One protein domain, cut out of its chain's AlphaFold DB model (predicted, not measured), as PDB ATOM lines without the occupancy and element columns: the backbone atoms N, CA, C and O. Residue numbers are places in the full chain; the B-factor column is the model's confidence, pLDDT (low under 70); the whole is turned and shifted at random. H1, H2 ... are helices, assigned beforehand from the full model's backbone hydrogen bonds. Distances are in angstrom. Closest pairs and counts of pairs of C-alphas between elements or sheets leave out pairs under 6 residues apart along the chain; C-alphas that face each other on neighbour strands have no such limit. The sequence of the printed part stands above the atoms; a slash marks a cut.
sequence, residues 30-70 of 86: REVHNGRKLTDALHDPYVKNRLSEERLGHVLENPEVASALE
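AT A GLANCE: This is residues 30 to 70 of the 86 residues of an uncharacterized protein of Actinobacteria bacterium (UniProt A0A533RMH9). The longest helix, H4, and H5 after it form one arm of a folded-back U; three short helices, H1, H2 and H3, form the other, with the turn at residues 49 to 52. H1 meets H5 across the open end. The 41 printed residues hold five named helices, H1 to H5 in chain order, and no named strand: all helix, compact, radius of gyration of the C-alphas 9.9 A, spans 24 by 19 by 12 A.

IN THESE COORDINATES: H4, residues 53 to 61, measures 12.7 A and begins at C-alpha 53 (231.924, 162.800, 354.037). H5, residues 63 to 70, measures 10.4 A and ends at C-alpha 70 (232.665, 140.703, 359.209). H1 is residues 30 to 33, H2 38 to 42, H3 45 to 48.

HOW THE PARTS SIT: H4 and H5 are close but not clearly touching, closest C-alphas Leu 60 and Ala 66, 7.1 A; at 72 degrees they are only just about perpendicular. H5 touches H1, closest C-alphas Ala 68 and His 33, 6.4 A. H1 and H2 touch only at the corner, closest C-alphas Val 32 and Leu 38, 5.8 A. H3 is close but not clearly touching to H2, closest C-alphas Lys 48 and Leu 42, 7.3 A. Every O i to N i+4 pair is within hydrogen-bond range in H2, H4 and H5; H1 and H3 are too short for one.

THE WHOLE: The farthest C-alphas, Asn 49 and Glu 70, are 26.2 A apart. The printed part has no cut, its four links are tight, and no printed residue is under 70 in pLDDT.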
ATOM      1  N   ARG A  30     226.544 145.095 348.890       97.38
ATOM      2  CA  ARG A  30     226.635 144.243 347.702       97.38
ATOM      3  C   ARG A  30     228.064 144.138 347.174       97.38
ATOM      4  O   ARG A  30     228.512 143.040 346.860       97.38
ATOM      5  N   GLU A  31     228.780 145.254 347.067       97.19
ATOM      6  CA  GLU A  31     230.168 145.258 346.593       97.19
ATOM      7  C   GLU A  31     231.094 144.472 347.535       97.19
ATOM      8  O   GLU A  31     231.932 143.695 347.072       97.19
ATOM      9  N   VAL A  32     230.907 144.618 348.849       95.38
ATOM     10  CA  VAL A  32     231.673 143.888 349.869       95.38
ATOM     11  C   VAL A  32     231.404 142.385 349.791       95.38
ATOM     12  O   VAL A  32     232.351 141.596 349.758       95.38
ATOM     13  N   HIS A  33     230.141 141.971 349.663       94.06
ATOM     14  CA  HIS A  33     229.783 140.565 349.446       94.06
ATOM     15  C   HIS A  33     230.359 139.993 348.144       94.06
ATOM     16  O   HIS A  33     230.712 138.817 348.089       94.06
ATOM     17  N   ASN A  34     230.530 140.821 347.111       93.31
ATOM     18  CA  ASN A  34     231.193 140.430 345.865       93.31
ATOM     19  C   ASN A  34     232.728 140.327 345.996       93.31
ATOM     20  O   ASN A  34     233.411 140.034 345.015       93.31
ATOM     21  N   GLY A  35     233.283 140.558 347.190       89.69
ATOM     22  CA  GLY A  35     234.715 140.452 347.481       89.69
ATOM     23  C   GLY A  35     235.510 141.728 347.208       89.69
ATOM     24  O   GLY A  35     236.738 141.716 347.308       89.69
ATOM     25  N   ARG A  36     234.850 142.843 346.873       93.94
ATOM     26  CA  ARG A  36     235.523 144.142 346.767       93.94
ATOM     27  C   ARG A  36     235.873 144.645 348.165       93.94
ATOM     28  O   ARG A  36     235.074 144.525 349.093       93.94
ATOM     29  N   LYS A  37     237.057 145.239 348.337       92.12
ATOM     30  CA  LYS A  37     237.440 145.836 349.624       92.12
ATOM     31  C   LYS A  37     236.479 146.966 349.978       92.12
ATOM     32  O   LYS A  37     236.177 147.805 349.128       92.12
ATOM     33  N   LEU A  38     236.074 147.038 351.246       92.62
ATOM     34  CA  LEU A  38     235.184 148.089 351.747       92.62
ATOM     35  C   LEU A  38     235.699 149.496 351.402       92.62
ATOM     36  O   LEU A  38     234.943 150.330 350.912       92.62
ATOM     37  N   THR A  39     236.999 149.747 351.575       92.75
ATOM     38  CA  THR A  39     237.612 151.040 351.238       92.75
ATOM     39  C   THR A  39     237.412 151.411 349.773       92.75
ATOM     40  O   THR A  39     237.109 152.562 349.472       92.75
ATOM     41  N   ASP A  40     237.531 150.442 348.868       95.12
ATOM     42  CA  ASP A  40     237.411 150.666 347.427       95.12
ATOM     43  C   ASP A  40     235.952 150.890 347.018       95.12
ATOM     44  O   ASP A  40     235.694 151.623 346.064       95.12
ATOM     45  N   ALA A  41     235.003 150.269 347.728       95.56
ATOM     46  CA  ALA A  41     233.573 150.499 347.541       95.56
ATOM     47  C   ALA A  41     233.160 151.905 348.015       95.56
ATOM     48  O   ALA A  41     232.427 152.594 347.312       95.56
ATOM     49  N   LEU A  42     233.684 152.371 349.156       94.00
ATOM     50  CA  LEU A  42     233.404 153.713 349.692       94.00
ATOM     51  C   LEU A  42     234.031 154.834 348.853       94.00
ATOM     52  O   LEU A  42     233.482 155.928 348.758       94.00
ATOM     53  N   HIS A  43     235.178 154.567 348.220       94.44
ATOM     54  CA  HIS A  43     235.849 155.529 347.340       94.44
ATOM     55  C   HIS A  43     235.321 155.525 345.902       94.44
ATOM     56  O   HIS A  43     235.811 156.291 345.068       94.44
ATOM     57  N   ASP A  44     234.330 154.686 345.607       95.94
ATOM     58  CA  ASP A  44     233.738 154.593 344.285       95.94
ATOM     59  C   ASP A  44     233.055 155.916 343.882       95.94
ATOM     60  O   ASP A  44     232.377 156.536 344.712       95.94
ATOM     61  N   PRO A  45     233.170 156.355 342.611       95.69
ATOM     62  CA  PRO A  45     232.444 157.522 342.112       95.69
ATOM     63  C   PRO A  45     230.934 157.479 342.382       95.69
ATOM     64  O   PRO A  45     230.324 158.526 342.590       95.69
ATOM     65  N   TYR A  46     230.315 156.294 342.406       95.00
ATOM     66  CA  TYR A  46     228.904 156.129 342.746       95.00
ATOM     67  C   TYR A  46     228.585 156.653 344.157       95.00
ATOM     68  O   TYR A  46     227.543 157.284 344.347       95.00
ATOM     69  N   VAL A  47     229.477 156.410 345.118       95.25
ATOM     70  CA  VAL A  47     229.323 156.792 346.529       95.25
ATOM     71  C   VAL A  47     229.743 158.245 346.734       95.25
ATOM     72  O   VAL A  47     228.947 159.060 347.201       95.25
ATOM     73  N   LYS A  48     230.950 158.604 346.282       94.56
ATOM     74  CA  LYS A  48     231.527 159.946 346.472       94.56
ATOM     75  C   LYS A  48     230.722 161.075 345.837       94.56
ATOM     76  O   LYS A  48     230.728 162.189 346.344       94.56
ATOM     77  N   ASN A  49     230.026 160.806 344.733       94.75
ATOM     78  CA  ASN A  49     229.213 161.823 344.064       94.75
ATOM     79  C   ASN A  49     227.814 161.985 344.680       94.75
ATOM     80  O   ASN A  49     227.063 162.849 344.234       94.75
ATOM     81  N   ARG A  50     227.431 161.130 345.640       93.38
ATOM     82  CA  ARG A  50     226.071 161.087 346.197       93.38
ATOM     83  C   ARG A  50     225.987 161.437 347.672       93.38
ATOM     84  O   ARG A  50     224.945 161.931 348.084       93.38
ATOM     85  N   LEU A  51     227.044 161.198 348.443       93.44
ATOM     86  CA  LEU A  51     227.080 161.512 349.868       93.44
ATOM     87  C   LEU A  51     228.200 162.495 350.189       93.44
ATOM     88  O   LEU A  51     229.263 162.478 349.570       93.44
ATOM     89  N   SER A  52     227.953 163.337 351.190       92.50
ATOM     90  CA  SER A  52     229.012 164.076 351.870       92.50
ATOM     91  C   SER A  52     229.852 163.128 352.733       92.50
ATOM     92  O   SER A  52     229.406 162.041 353.090       92.50
ATOM     93  N   GLU A  53     231.053 163.560 353.122       90.19
ATOM     94  CA  GLU A  53     231.924 162.800 354.037       90.19
ATOM     95  C   GLU A  53     231.244 162.512 355.391       90.19
ATOM     96  O   GLU A  53     231.405 161.434 355.950       90.19
ATOM     97  N   GLU A  54     230.429 163.444 355.896       90.69
ATOM     98  CA  GLU A  54     229.646 163.256 357.128       90.69
ATOM     99  C   GLU A  54     228.632 162.112 356.981       90.69
ATOM    100  O   GLU A  54     228.607 161.186 357.787       90.69
ATOM    101  N   ARG A  55     227.852 162.128 355.895       90.69
ATOM    102  CA  ARG A  55     226.859 161.087 355.588       90.69
ATOM    103  C   ARG A  55     227.514 159.746 355.255       90.69
ATOM    104  O   ARG A  55     226.955 158.695 355.543       90.69
ATOM    105  N   LEU A  56     228.726 159.757 354.698       92.81
ATOM    106  CA  LEU A  56     229.523 158.544 354.518       92.81
ATOM    107  C   LEU A  56     229.885 157.897 355.866       92.81
ATOM    108  O   LEU A  56     229.934 156.671 355.960       92.81
ATOM    109  N   GLY A  57     230.083 158.704 356.912       91.75
ATOM    110  CA  GLY A  57     230.221 158.224 358.286       91.75
ATOM    111  C   GLY A  57     229.001 157.424 358.748       91.75
ATOM    112  O   GLY A  57     229.164 156.330 359.278       91.75
ATOM    113  N   HIS A  58     227.788 157.892 358.449       92.69
ATOM    114  CA  HIS A  58     226.558 157.167 358.800       92.69
ATOM    115  C   HIS A  58     226.459 155.808 358.091       92.69
ATOM    116  O   HIS A  58     226.052 154.815 358.691       92.69
ATOM    117  N   VAL A  59     226.900 155.729 356.829       92.69
ATOM    118  CA  VAL A  59     226.975 154.455 356.092       92.69
ATOM    119  C   VAL A  59     227.915 153.470 356.793       92.69
ATOM    120  O   VAL A  59     227.603 152.287 356.876       92.69
ATOM    121  N   LEU A  60     229.051 153.940 357.317       91.44
ATOM    122  CA  LEU A  60     229.994 153.107 358.074       91.44
ATOM    123  C   LEU A  60     229.445 152.659 359.434       91.44
ATOM    124  O   LEU A  60     229.776 151.567 359.891       91.44
ATOM    125  N   GLU A  61     228.624 153.489 360.072       93.00
ATOM    126  CA  GLU A  61     227.950 153.175 361.337       93.00
ATOM    127  C   GLU A  61     226.766 152.212 361.157       93.00
ATOM    128  O   GLU A  61     226.247 151.674 362.139       93.00
ATOM    129  N   ASN A  62     226.345 151.954 359.914       95.06
ATOM    130  CA  ASN A  62     225.246 151.047 359.634       95.06
ATOM    131  C   ASN A  62     225.619 149.593 360.014       95.06
ATOM    132  O   ASN A  62     226.597 149.040 359.493       95.06
ATOM    133  N   PRO A  63     224.825 148.925 360.875       95.69
ATOM    134  CA  PRO A  63     225.132 147.577 361.350       95.69
ATOM    135  C   PRO A  63     225.167 146.526 360.232       95.69
ATOM    136  O   PRO A  63     225.902 145.545 360.342       95.69
ATOM    137  N   GLU A  64     224.419 146.711 359.142       95.06
ATOM    138  CA  GLU A  64     224.437 145.789 358.004       95.06
ATOM    139  C   GLU A  64     225.742 145.892 357.207       95.06
ATOM    140  O   GLU A  64     226.277 144.878 356.758       95.06
ATOM    141  N   VAL A  65     226.313 147.098 357.093       95.00
ATOM    142  CA  VAL A  65     227.634 147.311 356.477       95.00
ATOM    143  C   VAL A  65     228.725 146.660 357.324       95.00
ATOM    144  O   VAL A  65     229.595 145.974 356.783       95.00
ATOM    145  N   ALA A  66     228.657 146.817 358.649       93.75
ATOM    146  CA  ALA A  66     229.570 146.145 359.571       93.75
ATOM    147  C   ALA A  66     229.466 144.614 359.450       93.75
ATOM    148  O   ALA A  66     230.483 143.935 359.308       93.75
ATOM    149  N   SER A  67     228.245 144.076 359.407       95.31
ATOM    150  CA  SER A  67     228.008 142.638 359.249       95.31
ATOM    151  C   SER A  67     228.548 142.093 357.919       95.31
ATOM    152  O   SER A  67     229.194 141.044 357.898       95.31
ATOM    153  N   ALA A  68     228.370 142.826 356.816       94.38
ATOM    154  CA  ALA A  68     228.928 142.451 355.516       94.38
ATOM    155  C   ALA A  68     230.465 142.392 355.539       94.38
ATOM    156  O   ALA A  68     231.071 141.480 354.967       94.38
ATOM    157  N   LEU A  69     231.107 143.344 356.226       92.75
ATOM    158  CA  LEU A  69     232.557 143.352 356.408       92.75
ATOM    159  C   LEU A  69     233.028 142.159 357.253       92.75
ATOM    160  O   LEU A  69     233.996 141.496 356.884       92.75
ATOM    161  N   GLU A  70     232.352 141.862 358.363       93.75
ATOM    162  CA  GLU A  70     232.665 140.703 359.209       93.75
ATOM    163  C   GLU A  70     232.579 139.388 358.430       93.75
ATOM    164  O   GLU A  70     233.462 138.531 358.555       93.75
TER     165      GLU A  70